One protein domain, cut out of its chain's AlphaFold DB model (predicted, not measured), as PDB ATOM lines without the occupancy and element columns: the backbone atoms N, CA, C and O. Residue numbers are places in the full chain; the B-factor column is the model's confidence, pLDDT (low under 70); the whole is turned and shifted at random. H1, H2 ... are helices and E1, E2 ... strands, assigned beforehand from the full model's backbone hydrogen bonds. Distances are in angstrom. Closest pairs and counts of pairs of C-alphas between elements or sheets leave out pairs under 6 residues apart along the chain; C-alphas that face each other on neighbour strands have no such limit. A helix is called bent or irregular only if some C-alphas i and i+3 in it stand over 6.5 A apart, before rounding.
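This is residues 19 to 137 of the 139 residues of an uncharacterized protein of Armatimonadetes bacterium (UniProt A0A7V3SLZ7). Three small three-stranded sheets sit at the corners of a triangle: the E4 and E5 hairpin with E1 beside it, the E8 and E9 hairpin with E2 beside it, and the E6 and E7 hairpin with E3 beside it. E3 runs on into the bent strand E4 at 85 degrees, short H1 sits beside the E3, E6, E7 sheet, and two long stretches with no named element, residues 22 to 39 and 43 to 64, run before and after E2. The 119 printed residues hold nine named strands and one named helix, in the order E1 E2 E3 E4 E5 H1 E6 E7 E8 E9; the class is mostly strand, though under half of the residues are in named elements. Sheets E1, E4, E5 and E3, E6, E7 are antiparallel, and E2, E9, E8 is mixed. The whole is compact, with a radius of gyration of the C-alphas of 14.3 A and spans of 43 by 34 by 28 A.

E4, residues 71 to 78, spans 17.2 A and bends by 51 degrees at residue 74; E5, residues 84 to 89, spans 15.1 A. E1, residues 19 to 21, begins with C-alpha 19 at (193.831, 184.887, 226.265). E3 is residues 65 to 68, E6, residues 101 to 106, spans 15.6 A, and E7, residues 111 to 115, spans 13.3 A. H1 is residues 92 to 96, E2 residues 40 to 42 and E8 residues 122 to 124. E9, residues 130 to 136, spans 10.2 A and ends with C-alpha 136 at (199.349, 165.419, 210.184).

The sheet E1, E4, E5 is only just strongly twisted, its C-alphas up to 4.5 A off the best plane. Inner strand E4 pairs with E5 through N 75 and O 85, 2.8 A, and with E1 through N 20 and O 72, 2.9 A. In the next sheet, E6 pairs with E3 through N 105 and O 67, 2.8 A, and with E7 through N 104 and O 112, 2.8 A. H1 is on this sheet, at the sheet's level with a height of 2.5 A; its closest C-alphas to E6 are Ala 95 and Gly 101, 4.3 A apart. H1 has 0 of 1 O i to N i+4 pairs and 1 of 2 O i to N i+3 pairs within hydrogen-bond range. The closest C-alphas of E3 and E9 are Val 65 and Tyr 134, 5.6 A apart. E9 is parallel to E2, with N 42 and O 135 at 2.8 A, and antiparallel to E8, with N 131 and O 123 at 2.9 A.

The C-alphas farthest apart, those of Gly 82 and Ala 126, are 43.6 A apart. The printed part has no cut. The links E1 to E2 and E2 to E3 are long. The mean pLDDT of the printed part is 92.0, and residue 48 alone is under 70.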
ATOM      1  N   TYR A  19     192.696 185.178 227.133       93.12
ATOM      2  CA  TYR A  19     193.831 184.887 226.265       93.12
ATOM      3  C   TYR A  19     195.019 184.458 227.126       93.12
ATOM      4  O   TYR A  19     195.488 185.230 227.957       93.12
ATOM      5  N   HIS A  20     195.493 183.228 226.936       93.31
ATOM      6  CA  HIS A  20     196.786 182.792 227.471       93.31
ATOM      7  C   HIS A  20     197.913 183.109 226.484       93.31
ATOM      8  O   HIS A  20     199.010 183.465 226.904       93.31
ATOM      9  N   ALA A  21     197.633 183.011 225.182       93.56
ATOM     10  CA  ALA A  21     198.547 183.403 224.120       93.56
ATOM     11  C   ALA A  21     197.792 183.952 222.900       93.56
ATOM     12  O   ALA A  21     196.671 183.531 222.602       93.56
ATOM     13  N   HIS A  22     198.449 184.859 222.173       92.56
ATOM     14  CA  HIS A  22     197.995 185.419 220.891       92.56
ATOM     15  C   HIS A  22     198.542 184.625 219.692       92.56
ATOM     16  O   HIS A  22     198.917 185.195 218.674       92.56
ATOM     17  N   TYR A  23     198.651 183.312 219.866       93.56
ATOM     18  CA  TYR A  23     198.981 182.346 218.828       93.56
ATOM     19  C   TYR A  23     198.266 181.029 219.138       93.56
ATOM     20  O   TYR A  23     197.971 180.725 220.303       93.56
ATOM     21  N   GLY A  24     197.988 180.253 218.098       93.25
ATOM     22  CA  GLY A  24     197.525 178.880 218.212       93.25
ATOM     23  C   GLY A  24     198.698 177.928 218.411       93.25
ATOM     24  O   GLY A  24     199.744 178.099 217.783       93.25
ATOM     25  N   ILE A  25     198.533 176.927 219.271       93.44
ATOM     26  CA  ILE A  25     199.523 175.866 219.488       93.44
ATOM     27  C   ILE A  25     198.881 174.497 219.297       93.44
ATOM     28  O   ILE A  25     197.777 174.248 219.776       93.44
ATOM     29  N   GLY A  26     199.573 173.593 218.611       90.69
ATOM     30  CA  GLY A  26     199.113 172.221 218.464       90.69
ATOM     31  C   GLY A  26     199.176 171.465 219.798       90.69
ATOM     32  O   GLY A  26     200.208 171.422 220.468       90.69
ATOM     33  N   PHE A  27     198.046 170.879 220.206       90.69
ATOM     34  CA  PHE A  27     197.899 170.086 221.437       90.69
ATOM     35  C   PHE A  27     197.661 168.598 221.152       90.69
ATOM     36  O   PHE A  27     196.893 167.951 221.858       90.69
ATOM     37  N   GLY A  28     198.262 168.046 220.094       91.56
ATOM     38  CA  GLY A  28     198.161 166.606 219.836       91.56
ATOM     39  C   GLY A  28     196.738 166.113 219.544       91.56
ATOM     40  O   GLY A  28     196.423 164.960 219.829       91.56
ATOM     41  N   VAL A  29     195.858 166.973 219.023       89.31
ATOM     42  CA  VAL A  29     194.484 166.591 218.663       89.31
ATOM     43  C   VAL A  29     194.491 165.894 217.308       89.31
ATOM     44  O   VAL A  29     195.134 166.367 216.370       89.31
ATOM     45  N   GLN A  30     193.753 164.791 217.215       92.31
ATOM     46  CA  GLN A  30     193.600 163.977 216.013       92.31
ATOM     47  C   GLN A  30     192.134 163.960 215.562       92.31
ATOM     48  O   GLN A  30     191.227 163.930 216.397       92.31
ATOM     49  N   GLY A  31     191.900 163.938 214.250       93.06
ATOM     50  CA  GLY A  31     190.564 163.827 213.669       93.06
ATOM     51  C   GLY A  31     190.570 163.642 212.151       93.06
ATOM     52  O   GLY A  31     191.619 163.459 211.533       93.06
ATOM     53  N   GLY A  32     189.377 163.701 211.558       94.31
ATOM     54  CA  GLY A  32     189.139 163.480 210.129       94.31
ATOM     55  C   GLY A  32     188.927 162.008 209.758       94.31
ATOM     56  O   GLY A  32     189.318 161.099 210.491       94.31
ATOM     57  N   SER A  33     188.294 161.773 208.608       96.31
ATOM     58  CA  SER A  33     187.870 160.447 208.129       96.31
ATOM     59  C   SER A  33     188.555 160.009 206.830       96.31
ATOM     60  O   SER A  33     188.072 159.108 206.142       96.31
ATOM     61  N   CYS A  34     189.716 160.597 206.515       96.88
ATOM     62  CA  CYS A  34     190.542 160.263 205.346       96.88
ATOM     63  C   CYS A  34     189.896 160.564 203.977       96.88
ATOM     64  O   CYS A  34     190.353 160.041 202.957       96.88
ATOM     65  N   THR A  35     188.877 161.425 203.919       96.38
ATOM     66  CA  THR A  35     188.257 161.888 202.662       96.38
ATOM     67  C   THR A  35     188.769 163.276 202.279       96.38
ATOM     68  O   THR A  35     189.404 163.951 203.085       96.38
ATOM     69  N   GLN A  36     188.537 163.722 201.042       94.31
ATOM     70  CA  GLN A  36     188.984 165.057 200.635       94.31
ATOM     71  C   GLN A  36     188.187 166.163 201.349       94.31
ATOM     72  O   GLN A  36     188.733 167.224 201.645       94.31
ATOM     73  N   GLU A  37     186.912 165.901 201.642       91.88
ATOM     74  CA  GLU A  37     185.997 166.801 202.346       91.88
ATOM     75  C   GLU A  37     186.222 166.806 203.865       91.88
ATOM     76  O   GLU A  37     185.972 167.820 204.514       91.88
ATOM     77  N   ASP A  38     186.710 165.695 204.423       92.56
ATOM     78  CA  ASP A  38     187.060 165.532 205.836       92.56
ATOM     79  C   ASP A  38     188.460 164.890 205.975       92.56
ATOM     80  O   ASP A  38     188.601 163.714 206.349       92.56
ATOM     81  N   PRO A  39     189.517 165.644 205.609       95.81
ATOM     82  CA  PRO A  39     190.877 165.138 205.567       95.81
ATOM     83  C   PRO A  39     191.405 164.881 206.971       95.81
ATOM     84  O   PRO A  39     191.187 165.649 207.910       95.81
ATOM     85  N   TYR A  40     192.175 163.806 207.083       97.25
ATOM     86  CA  TYR A  40     192.840 163.426 208.312       97.25
ATOM     87  C   TYR A  40     193.808 164.512 208.806       97.25
ATOM     88  O   TYR A  40     194.519 165.151 208.021       97.25
ATOM     89  N   TYR A  41     193.863 164.688 210.122       95.69
ATOM     90  CA  TYR A  41     194.836 165.538 210.791       95.69
ATOM     91  C   TYR A  41     195.226 164.959 212.154       95.69
ATOM     92  O   TYR A  41     194.437 164.301 212.832       95.69
ATOM     93  N   TYR A  42     196.454 165.253 212.555       95.00
ATOM     94  CA  TYR A  42     197.004 165.020 213.878       95.00
ATOM     95  C   TYR A  42     197.993 166.151 214.167       95.00
ATOM     96  O   TYR A  42     199.098 166.180 213.619       95.00
ATOM     97  N   PHE A  43     197.568 167.129 214.969       94.50
ATOM     98  CA  PHE A  43     198.378 168.310 215.260       94.50
ATOM     99  C   PHE A  43     199.644 167.946 216.031       94.50
ATOM    100  O   PHE A  43     199.615 167.105 216.927       94.50
ATOM    101  N   ALA A  44     200.747 168.628 215.721       95.38
ATOM    102  CA  ALA A  44     201.979 168.488 216.481       95.38
ATOM    103  C   ALA A  44     201.802 168.982 217.916       95.38
ATOM    104  O   ALA A  44     200.966 169.837 218.178       95.38
ATOM    105  N   GLY A  45     202.613 168.469 218.836       93.06
ATOM    106  CA  GLY A  45     202.588 168.868 220.238       93.06
ATOM    107  C   GLY A  45     201.875 167.867 221.144       93.06
ATOM    108  O   GLY A  45     201.246 166.907 220.707       93.06
ATOM    109  N   SER A  46     202.049 168.063 222.446       90.56
ATOM    110  CA  SER A  46     201.556 167.128 223.457       90.56
ATOM    111  C   SER A  46     200.101 167.416 223.809       90.56
ATOM    112  O   SER A  46     199.754 168.564 224.087       90.56
ATOM    113  N   ASP A  47     199.279 166.372 223.902       85.12
ATOM    114  CA  ASP A  47     198.020 166.461 224.637       85.12
ATOM    115  C   ASP A  47     198.332 166.213 226.114       85.12
ATOM    116  O   ASP A  47     198.521 165.073 226.546       85.12
ATOM    117  N   VAL A  48     198.374 167.284 226.906       69.62
ATOM    118  CA  VAL A  48     198.696 167.225 228.343       69.62
ATOM    119  C   VAL A  48     197.760 166.322 229.157       69.62
ATOM    120  O   VAL A  48     198.070 166.000 230.301       69.62
ATOM    121  N   ARG A  49     196.619 165.904 228.595       74.56
ATOM    122  CA  ARG A  49     195.649 165.020 229.255       74.56
ATOM    123  C   ARG A  49     195.905 163.541 228.978       74.56
ATOM    124  O   ARG A  49     195.400 162.709 229.723       74.56
ATOM    125  N   TRP A  50     196.622 163.212 227.902       75.81
ATOM    126  CA  TRP A  50     196.662 161.843 227.379       75.81
ATOM    127  C   TRP A  50     198.045 161.381 226.929       75.81
ATOM    128  O   TRP A  50     198.416 160.236 227.180       75.81
ATOM    129  N   LYS A  51     198.815 162.240 226.256       83.56
ATOM    130  CA  LYS A  51     200.054 161.827 225.598       83.56
ATOM    131  C   LYS A  51     201.034 162.983 225.443       83.56
ATOM    132  O   LYS A  51     200.746 163.987 224.793       83.56
ATOM    133  N   VAL A  52     202.238 162.775 225.966       90.25
ATOM    134  CA  VAL A  52     203.403 163.594 225.628       90.25
ATOM    135  C   VAL A  52     203.965 163.082 224.307       90.25
ATOM    136  O   VAL A  52     204.366 161.924 224.227       90.25
ATOM    137  N   MET A  53     203.955 163.925 223.277       92.38
ATOM    138  CA  MET A  53     204.457 163.572 221.949       92.38
ATOM    139  C   MET A  53     205.980 163.714 221.918       92.38
ATOM    140  O   MET A  53     206.512 164.795 222.182       92.38
ATOM    141  N   ALA A  54     206.683 162.638 221.576       92.44
ATOM    142  CA  ALA A  54     208.112 162.690 221.317       92.44
ATOM    143  C   ALA A  54     208.386 163.243 219.914       92.44
ATOM    144  O   ALA A  54     207.659 162.968 218.962       92.44
ATOM    145  N   LEU A  55     209.497 163.968 219.757       91.81
ATOM    146  CA  LEU A  55     209.901 164.515 218.457       91.81
ATOM    147  C   LEU A  55     210.072 163.423 217.385       91.81
ATOM    148  O   LEU A  55     209.785 163.659 216.219       91.81
ATOM    149  N   ALA A  56     210.493 162.220 217.786       94.38
ATOM    150  CA  ALA A  56     210.654 161.071 216.894       94.38
ATOM    151  C   ALA A  56     209.329 160.521 216.330       94.38
ATOM    152  O   ALA A  56     209.359 159.732 215.394       94.38
ATOM    153  N   GLU A  57     208.181 160.914 216.890       93.88
ATOM    154  CA  GLU A  57     206.859 160.552 216.363       93.88
ATOM    155  C   GLU A  57     206.428 161.449 215.196       93.88
ATOM    156  O   GLU A  57     205.450 161.147 214.520       93.88
ATOM    157  N   VAL A  58     207.140 162.558 214.966       96.19
ATOM    158  CA  VAL A  58     206.859 163.488 213.873       96.19
ATOM    159  C   VAL A  58     207.646 163.050 212.640       96.19
ATOM    160  O   VAL A  58     208.854 163.271 212.556       96.19
ATOM    161  N   ASN A  59     206.960 162.461 211.661       96.19
ATOM    162  CA  ASN A  59     207.568 161.927 210.438       96.19
ATOM    163  C   ASN A  59     208.283 163.005 209.615       96.19
ATOM    164  O   ASN A  59     209.349 162.765 209.046       96.19
ATOM    165  N   ARG A  60     207.685 164.201 209.528       95.75
ATOM    166  CA  ARG A  60     208.170 165.310 208.692       95.75
ATOM    167  C   ARG A  60     208.225 166.606 209.505       95.75
ATOM    168  O   ARG A  60     207.345 167.455 209.352       95.75
ATOM    169  N   PRO A  61     209.244 166.805 210.365       96.75
ATOM    170  CA  PRO A  61     209.317 167.979 211.241       96.75
ATOM    171  C   PRO A  61     209.320 169.318 210.493       96.75
ATOM    172  O   PRO A  61     208.701 170.273 210.951       96.75
ATOM    173  N   ALA A  62     209.948 169.367 209.313       96.12
ATOM    174  CA  ALA A  62     209.996 170.549 208.447       96.12
ATOM    175  C   ALA A  62     208.677 170.841 207.701       96.12
ATOM    176  O   ALA A  62     208.562 171.859 207.025       96.12
ATOM    177  N   GLU A  63     207.691 169.944 207.787       95.50
ATOM    178  CA  GLU A  63     206.356 170.129 207.202       95.50
ATOM    179  C   GLU A  63     205.252 170.126 208.263       95.50
ATOM    180  O   GLU A  63     204.134 170.515 207.962       95.50
ATOM    181  N   SER A  64     205.551 169.765 209.509       97.31
ATOM    182  CA  SER A  64     204.575 169.728 210.599       97.31
ATOM    183  C   SER A  64     204.533 171.061 211.335       97.31
ATOM    184  O   SER A  64     205.532 171.470 211.922       97.31
ATOM    185  N   VAL A  65     203.386 171.735 211.335       97.56
ATOM    186  CA  VAL A  65     203.188 173.009 212.035       97.56
ATOM    187  C   VAL A  65     202.847 172.757 213.501       97.56
ATOM    188  O   VAL A  65     201.971 171.951 213.816       97.56
ATOM    189  N   ILE A  66     203.524 173.476 214.400       96.56
ATOM    190  CA  ILE A  66     203.277 173.430 215.849       96.56
ATOM    191  C   ILE A  66     202.696 174.735 216.393       96.56
ATOM    192  O   ILE A  66     201.909 174.696 217.336       96.56
ATOM    193  N   VAL A  67     203.045 175.881 215.805       96.62
ATOM    194  CA  VAL A  67     202.517 177.193 216.204       96.62
ATOM    195  C   VAL A  67     202.117 177.977 214.962       96.62
ATOM    196  O   VAL A  67     202.812 177.942 213.948       96.62
ATOM    197  N   THR A  68     200.999 178.692 215.032       95.75
ATOM    198  CA  THR A  68     200.555 179.596 213.964       95.75
ATOM    199  C   THR A  68     199.666 180.709 214.513       95.75
ATOM    200  O   THR A  68     199.373 180.747 215.709       95.75
ATOM    201  N   ASP A  69     199.255 181.627 213.646       93.50
ATOM    202  CA  ASP A  69     198.286 182.661 213.970       93.50
ATOM    203  C   ASP A  69     196.966 182.041 214.437       93.50
ATOM    204  O   ASP A  69     196.496 181.020 213.928       93.50
ATOM    205  N   GLY A  70     196.383 182.666 215.451       90.94
ATOM    206  CA  GLY A  70     195.260 182.126 216.196       90.94
ATOM    207  C   GLY A  70     195.357 182.527 217.659       90.94
ATOM    208  O   GLY A  70     195.962 183.546 218.002       90.94
ATOM    209  N   ILE A  71     194.747 181.742 218.538       92.12
ATOM    210  CA  ILE A  71     194.676 182.040 219.969       92.12
ATOM    211  C   ILE A  71     194.811 180.756 220.767       92.12
ATOM    212  O   ILE A  71     194.346 179.708 220.336       92.12
ATOM    213  N   THR A  72     195.346 180.866 221.978       92.75
ATOM    214  CA  THR A  72     195.265 179.812 222.994       92.75
ATOM    215  C   THR A  72     194.673 180.411 224.262       92.75
ATOM    216  O   THR A  72     195.128 181.463 224.724       92.75
ATOM    217  N   GLY A  73     193.652 179.782 224.847       92.81
ATOM    218  CA  GLY A  73     192.977 180.372 225.999       92.81
ATOM    219  C   GLY A  73     191.754 179.630 226.524       92.81
ATOM    220  O   GLY A  73     191.499 178.476 226.188       92.81
ATOM    221  N   LEU A  74     190.998 180.323 227.379       92.00
ATOM    222  CA  LEU A  74     189.713 179.849 227.889       92.00
ATOM    223  C   LEU A  74     188.588 180.276 226.945       92.00
ATOM    224  O   LEU A  74     188.383 181.469 226.705       92.00
ATOM    225  N   LEU A  75     187.857 179.293 226.437       90.50
ATOM    226  CA  LEU A  75     186.794 179.432 225.449       90.50
ATOM    227  C   LEU A  75     185.446 179.774 226.092       90.50
ATOM    228  O   LEU A  75     185.259 179.671 227.307       90.50
ATOM    229  N   GLN A  76     184.476 180.155 225.263       88.94
ATOM    230  CA  GLN A  76     183.112 180.418 225.719       88.94
ATOM    231  C   GLN A  76     182.380 179.149 226.191       88.94
ATOM    232  O   GLN A  76     181.635 179.199 227.178       88.94
ATOM    233  N   VAL A  77     182.590 178.024 225.505       87.81
ATOM    234  CA  VAL A  77     182.034 176.714 225.861       87.81
ATOM    235  C   VAL A  77     182.560 176.241 227.216       87.81
ATOM    236  O   VAL A  77     183.712 176.475 227.580       87.81
ATOM    237  N   ARG A  78     181.698 175.568 227.984       84.75
ATOM    238  CA  ARG A  78     182.066 174.951 229.263       84.75
ATOM    239  C   ARG A  78     182.559 173.520 229.041       84.75
ATOM    240  O   ARG A  78     181.944 172.768 228.294       84.75
ATOM    241  N   GLY A  79     183.644 173.148 229.711       79.31
ATOM    242  CA  GLY A  79     184.114 171.769 229.807       79.31
ATOM    243  C   GLY A  79     183.283 170.932 230.789       79.31
ATOM    244  O   GLY A  79     182.365 171.432 231.443       79.31
ATOM    245  N   GLY A  80     183.642 169.653 230.939       75.00
ATOM    246  CA  GLY A  80     182.872 168.660 231.708       75.00
ATOM    247  C   GLY A  80     182.674 168.958 233.202       75.00
ATOM    248  O   GLY A  80     181.799 168.372 233.828       75.00
ATOM    249  N   HIS A  81     183.433 169.896 233.774       79.00
ATOM    250  CA  HIS A  81     183.320 170.310 235.180       79.00
ATOM    251  C   HIS A  81     182.587 171.650 235.363       79.00
ATOM    252  O   HIS A  81     182.628 172.241 236.438       79.00
ATOM    253  N   GLY A  82     181.950 172.172 234.309       81.44
ATOM    254  CA  GLY A  82     181.188 173.423 234.352       81.44
ATOM    255  C   GLY A  82     182.028 174.704 234.257       81.44
ATOM    256  O   GLY A  82     181.448 175.789 234.169       81.44
ATOM    257  N   PHE A  83     183.357 174.608 234.223       85.50
ATOM    258  CA  PHE A  83     184.273 175.723 233.945       85.50
ATOM    259  C   PHE A  83     184.473 175.930 232.437       85.50
ATOM    260  O   PHE A  83     184.255 174.987 231.679       85.50
ATOM    261  N   PRO A  84     184.884 177.129 231.977       87.88
ATOM    262  CA  PRO A  84     185.306 177.349 230.593       87.88
ATOM    263  C   PRO A  84     186.297 176.287 230.106       87.88
ATOM    264  O   PRO A  84     187.214 175.916 230.839       87.88
ATOM    265  N   ALA A  85     186.113 175.796 228.883       89.31
ATOM    266  CA  ALA A  85     187.055 174.876 228.265       89.31
ATOM    267  C   ALA A  85     188.356 175.605 227.913       89.31
ATOM    268  O   ALA A  85     188.335 176.773 227.533       89.31
ATOM    269  N   PHE A  86     189.482 174.906 228.011       88.50
ATOM    270  CA  PHE A  86     190.759 175.375 227.485       88.50
ATOM    271  C   PHE A  86     190.932 174.857 226.054       88.50
ATOM    272  O   PHE A  86     190.675 173.679 225.800       88.50
ATOM    273  N   GLY A  87     191.347 175.718 225.128       88.56
ATOM    274  CA  GLY A  87     191.509 175.341 223.728       88.56
ATOM    275  C   GLY A  87     192.333 176.331 222.915       88.56
ATOM    276  O   GLY A  87     192.809 177.348 223.427       88.56
ATOM    277  N   THR A  88     192.504 175.993 221.640       90.12
ATOM    278  CA  THR A  88     193.354 176.703 220.683       90.12
ATOM    279  C   THR A  88     192.666 176.813 219.329       90.12
ATOM    280  O   THR A  88     192.084 175.833 218.870       90.12
ATOM    281  N   THR A  89     192.754 177.970 218.685       88.19
ATOM    282  CA  THR A  89     192.420 178.116 217.263       88.19
ATOM    283  C   THR A  89     193.724 178.105 216.480       88.19
ATOM    284  O   THR A  89     194.654 178.826 216.843       88.19
ATOM    285  N   MET A  90     193.834 177.269 215.456       90.56
ATOM    286  CA  MET A  90     195.039 177.151 214.639       90.56
ATOM    287  C   MET A  90     194.681 176.598 213.267       90.56
ATOM    288  O   MET A  90     193.792 175.763 213.151       90.56
ATOM    289  N   GLY A  91     195.459 176.977 212.257       90.00
ATOM    290  CA  GLY A  91     195.256 176.483 210.904       90.00
ATOM    291  C   GLY A  91     194.383 177.429 210.116       90.00
ATOM    292  O   GLY A  91     194.900 178.400 209.559       90.00
ATOM    293  N   CYS A  92     193.087 177.164 210.034       87.75
ATOM    294  CA  CYS A  92     192.221 177.950 209.171       87.75
ATOM    295  C   CYS A  92     192.134 179.428 209.563       87.75
ATOM    296  O   CYS A  92     192.131 180.293 208.690       87.75
ATOM    297  N   GLU A  93     192.149 179.732 210.862       84.06
ATOM    298  CA  GLU A  93     192.046 181.095 211.401       84.06
ATOM    299  C   GLU A  93     193.195 182.002 210.951       84.06
ATOM    300  O   GLU A  93     193.052 183.224 210.865       84.06
ATOM    301  N   SER A  94     194.316 181.395 210.572       87.00
ATOM    302  CA  SER A  94     195.456 182.098 209.999       87.00
ATOM    303  C   SER A  94     195.154 182.706 208.614       87.00
ATOM    304  O   SER A  94     195.814 183.654 208.205       87.00
ATOM    305  N   ALA A  95     194.108 182.257 207.909       87.62
ATOM    306  CA  ALA A  95     193.757 182.751 206.574       87.62
ATOM    307  C   ALA A  95     193.287 184.215 206.546       87.62
ATOM    308  O   ALA A  95     193.541 184.905 205.562       87.62
ATOM    309  N   ASP A  96     192.627 184.697 207.606       84.38
ATOM    310  CA  ASP A  96     192.245 186.118 207.732       84.38
ATOM    311  C   ASP A  96     193.348 186.936 208.423       84.38
ATOM    312  O   ASP A  96     193.196 188.140 208.643       84.38
ATOM    313  N   SER A  97     194.470 186.297 208.761       81.19
ATOM    314  CA  SER A  97     195.657 186.994 209.239       81.19
ATOM    315  C   SER A  97     196.436 187.585 208.058       81.19
ATOM    316  O   SER A  97     196.125 187.359 206.885       81.19
ATOM    317  N   HIS A  98     197.394 188.455 208.383       82.88
ATOM    318  CA  HIS A  98     198.463 188.964 207.513       82.88
ATOM    319  C   HIS A  98     198.224 188.890 205.985       82.88
ATOM    320  O   HIS A  98     198.852 188.105 205.278       82.88
ATOM    321  N   GLN A  99     197.370 189.781 205.466       86.00
ATOM    322  CA  GLN A  99     197.092 189.947 204.025       86.00
ATOM    323  C   GLN A  99     196.573 188.676 203.316       86.00
ATOM    324  O   GLN A  99     196.860 188.457 202.140       86.00
ATOM    325  N   GLY A 100     195.763 187.870 204.005       86.56
ATOM    326  CA  GLY A 100     195.119 186.696 203.416       86.56
ATOM    327  C   GLY A 100     195.955 185.427 203.552       86.56
ATOM    328  O   GLY A 100     196.006 184.639 202.608       86.56
ATOM    329  N   GLY A 101     196.660 185.265 204.673       91.19
ATOM    330  CA  GLY A 101     197.493 184.114 205.006       91.19
ATOM    331  C   GLY A 101     198.168 184.290 206.364       91.19
ATOM    332  O   GLY A 101     198.111 185.366 206.958       91.19
ATOM    333  N   GLY A 102     198.849 183.254 206.839       93.38
ATOM    334  CA  GLY A 102     199.386 183.224 208.193       93.38
ATOM    335  C   GLY A 102     200.858 182.876 208.296       93.38
ATOM    336  O   GLY A 102     201.449 182.307 207.380       93.38
ATOM    337  N   THR A 103     201.460 183.206 209.436       95.50
ATOM    338  CA  THR A 103     202.783 182.714 209.816       95.50
ATOM    339  C   THR A 103     202.645 181.350 210.478       95.50
ATOM    340  O   THR A 103     201.860 181.159 211.404       95.50
ATOM    341  N   HIS A 104     203.439 180.388 210.020       97.00
ATOM    342  CA  HIS A 104     203.463 179.027 210.535       97.00
ATOM    343  C   HIS A 104     204.878 178.674 210.966       97.00
ATOM    344  O   HIS A 104     205.829 178.840 210.197       97.00
ATOM    345  N   ILE A 105     205.001 178.195 212.199       97.69
ATOM    346  CA  ILE A 105     206.237 177.700 212.781       97.69
ATOM    347  C   ILE A 105     206.170 176.180 212.760       97.69
ATOM    348  O   ILE A 105     205.252 175.567 213.317       97.69
ATOM    349  N   PHE A 106     207.153 175.591 212.097       97.62
ATOM    350  CA  PHE A 106     207.297 174.157 211.941       97.62
ATOM    351  C   PHE A 106     208.035 173.554 213.135       97.62
ATOM    352  O   PHE A 106     208.738 174.247 213.872       97.62
ATOM    353  N   VAL A 107     207.866 172.250 213.340       97.25
ATOM    354  CA  VAL A 107     208.473 171.512 214.459       97.25
ATOM    355  C   VAL A 107     210.007 171.582 214.423       97.25
ATOM    356  O   VAL A 107     210.647 171.531 215.471       97.25
ATOM    357  N   ASP A 108     210.610 171.753 213.247       96.19
ATOM    358  CA  ASP A 108     212.056 171.964 213.096       96.19
ATOM    359  C   ASP A 108     212.536 173.394 213.437       96.19
ATOM    360  O   ASP A 108     213.732 173.677 213.381       96.19
ATOM    361  N   GLY A 109     211.616 174.294 213.799       96.06
ATOM    362  CA  GLY A 109     211.889 175.673 214.196       96.06
ATOM    363  C   GLY A 109     211.854 176.696 213.059       96.06
ATOM    364  O   GLY A 109     211.951 177.895 213.331       96.06
ATOM    365  N   HIS A 110     211.691 176.287 211.798       97.75
ATOM    366  CA  HIS A 110     211.530 177.250 210.710       97.75
ATOM    367  C   HIS A 110     210.176 177.956 210.786       97.75
ATOM    368  O   HIS A 110     209.167 177.366 211.156       97.75
ATOM    369  N   ALA A 111     210.145 179.219 210.363       96.88
ATOM    370  CA  ALA A 111     208.917 179.981 210.181       96.88
ATOM    371  C   ALA A 111     208.720 180.321 208.701       96.88
ATOM    372  O   ALA A 111     209.666 180.751 208.026       96.88
ATOM    373  N   LYS A 112     207.501 180.138 208.185       96.12
ATOM    374  CA  LYS A 112     207.113 180.543 206.826       96.12
ATOM    375  C   LYS A 112     205.721 181.148 206.829       96.12
ATOM    376  O   LYS A 112     204.860 180.735 207.598       96.12
ATOM    377  N   TRP A 113     205.507 182.098 205.928       95.31
ATOM    378  CA  TRP A 113     204.168 182.563 205.609       95.31
ATOM    379  C   TRP A 113     203.517 181.598 204.615       95.31
ATOM    380  O   TRP A 113     204.144 181.231 203.616       95.31
ATOM    381  N   ILE A 114     202.281 181.187 204.888       94.31
ATOM    382  CA  ILE A 114     201.472 180.348 204.004       94.31
ATOM    383  C   ILE A 114     200.229 181.140 203.623       94.31
ATOM    384  O   ILE A 114     199.515 181.666 204.473       94.31
ATOM    385  N   ALA A 115     199.983 181.235 202.321       92.19
ATOM    386  CA  ALA A 115     198.830 181.943 201.794       92.19
ATOM    387  C   ALA A 115     197.525 181.199 202.106       92.19
ATOM    388  O   ALA A 115     197.457 179.976 201.995       92.19
ATOM    389  N   ARG A 116     196.455 181.964 202.326       90.81
ATOM    390  CA  ARG A 116     195.065 181.501 202.446       90.81
ATOM    391  C   ARG A 116     194.884 180.483 203.576       90.81
ATOM    392  O   ARG A 116     195.652 180.447 204.532       90.81
ATOM    393  N   ASN A 117     193.836 179.669 203.480       91.69
ATOM    394  CA  ASN A 117     193.584 178.575 204.400       91.69
ATOM    395  C   ASN A 117     194.649 177.471 204.261       91.69
ATOM    396  O   ASN A 117     194.605 176.640 203.348       91.69
ATOM    397  N   SER A 118     195.577 177.446 205.221       93.44
ATOM    398  CA  SER A 118     196.646 176.446 205.323       93.44
ATOM    399  C   SER A 118     196.139 174.998 205.454       93.44
ATOM    400  O   SER A 118     196.870 174.064 205.131       93.44
ATOM    401  N   GLU A 119     194.881 174.782 205.846       92.75
ATOM    402  CA  GLU A 119     194.272 173.452 205.948       92.75
ATOM    403  C   GLU A 119     193.799 172.882 204.608       92.75
ATOM    404  O   GLU A 119     193.522 171.689 204.527       92.75
ATOM    405  N   ARG A 120     193.746 173.691 203.538       90.50
ATOM    406  CA  ARG A 120     193.384 173.222 202.182       90.50
ATOM    407  C   ARG A 120     194.560 172.703 201.368       90.50
ATOM    408  O   ARG A 120     194.380 172.238 200.243       90.50
ATOM    409  N   TYR A 121     195.766 172.765 201.918       94.44
ATOM    410  CA  TYR A 121     196.930 172.113 201.335       94.44
ATOM    411  C   TYR A 121     196.854 170.626 201.679       94.44
ATOM    412  O   TYR A 121     197.373 170.184 202.701       94.44
ATOM    413  N   LEU A 122     196.144 169.871 200.844       96.50
ATOM    414  CA  LEU A 122     195.900 168.450 201.057       96.50
ATOM    415  C   LEU A 122     196.883 167.591 200.267       96.50
ATOM    416  O   LEU A 122     197.275 167.932 199.148       96.50
ATOM    417  N   LEU A 123     197.244 166.455 200.846       97.31
ATOM    418  CA  LEU A 123     197.962 165.376 200.178       97.31
ATOM    419  C   LEU A 123     197.179 164.075 200.357       97.31
ATOM    420  O   LEU A 123     196.361 163.956 201.268       97.31
ATOM    421  N   GLN A 124     197.442 163.108 199.485       97.81
ATOM    422  CA  GLN A 124     196.889 161.764 199.580       97.81
ATOM    423  C   GLN A 124     198.040 160.770 199.734       97.81
ATOM    424  O   GLN A 124     199.025 160.846 198.996       97.81
ATOM    425  N   ASP A 125     197.944 159.870 200.712       95.81
ATOM    426  CA  ASP A 125     198.936 158.808 200.892       95.81
ATOM    427  C   ASP A 125     198.668 157.606 199.964       95.81
ATOM    428  O   ASP A 125     197.666 157.542 199.249       95.81
ATOM    429  N   ALA A 126     199.575 156.625 199.969       96.56
ATOM    430  CA  ALA A 126     199.463 155.432 199.126       96.56
ATOM    431  C   ALA A 126     198.245 154.541 199.453       96.56
ATOM    432  O   ALA A 126     197.882 153.694 198.639       96.56
ATOM    433  N   SER A 127     197.617 154.719 200.623       96.12
ATOM    434  CA  SER A 127     196.380 154.021 201.006       96.12
ATOM    435  C   SER A 127     195.117 154.728 200.509       96.12
ATOM    436  O   SER A 127     194.017 154.199 200.651       96.12
ATOM    437  N   GLY A 128     195.265 155.914 199.912       97.00
ATOM    438  CA  GLY A 128     194.154 156.744 199.467       97.00
ATOM    439  C   GLY A 128     193.609 157.688 200.543       97.00
ATOM    440  O   GLY A 128     192.639 158.391 200.266       97.00
ATOM    441  N   CYS A 129     194.218 157.752 201.733       97.44
ATOM    442  CA  CYS A 129     193.793 158.672 202.787       97.44
ATOM    443  C   CYS A 129     194.232 160.101 202.457       97.44
ATOM    444  O   CYS A 129     195.425 160.370 202.287       97.44
ATOM    445  N   TRP A 130     193.269 161.020 202.395       98.25
ATOM    446  CA  TRP A 130     193.542 162.453 202.319       98.25
ATOM    447  C   TRP A 130     193.889 163.007 203.698       98.25
ATOM    448  O   TRP A 130     193.200 162.717 204.676       98.25
ATOM    449  N   TYR A 131     194.933 163.830 203.770       97.62
ATOM    450  CA  TYR A 131     195.372 164.471 205.004       97.62
ATOM    451  C   TYR A 131     195.787 165.926 204.788       97.62
ATOM    452  O   TYR A 131     196.217 166.330 203.702       97.62
ATOM    453  N   LYS A 132     195.672 166.720 205.855       96.94
ATOM    454  CA  LYS A 132     196.149 168.105 205.898       96.94
ATOM    455  C   LYS A 132     197.676 168.095 205.937       96.94
ATOM    456  O   LYS A 132     198.257 167.720 206.954       96.94
ATOM    457  N   ARG A 133     198.332 168.527 204.852       96.38
ATOM    458  CA  ARG A 133     199.794 168.429 204.661       96.38
ATOM    459  C   ARG A 133     200.590 168.910 205.868       96.38
ATOM    460  O   ARG A 133     201.555 168.266 206.255       96.38
ATOM    461  N   TYR A 134     200.188 170.050 206.422       97.06
ATOM    462  CA  TYR A 134     200.931 170.719 207.484       97.06
ATOM    463  C   TYR A 134     200.512 170.312 208.901       97.06
ATOM    464  O   TYR A 134     201.115 170.752 209.877       97.06
ATOM    465  N   TYR A 135     199.474 169.485 209.024       96.69
ATOM    466  CA  TYR A 135     198.774 169.225 210.279       96.69
ATOM    467  C   TYR A 135     198.546 167.730 210.523       96.69
ATOM    468  O   TYR A 135     197.582 167.365 211.184       96.69
ATOM    469  N   ALA A 136     199.401 166.863 209.981       96.69
ATOM    470  CA  ALA A 136     199.349 165.419 210.184       96.69
ATOM    471  C   ALA A 136     200.759 164.887 210.475       96.69
ATOM    472  O   ALA A 136     201.513 164.564 209.560       96.69
ATOM    473  N   VAL A 137     201.136 164.854 211.755       95.94
ATOM    474  CA  VAL A 137     202.514 164.527 212.176       95.94
ATOM    475  C   VAL A 137     202.976 163.115 211.827       95.94
ATOM    476  O   VAL A 137     204.175 162.874 211.734       95.94
TER     477      VAL A 137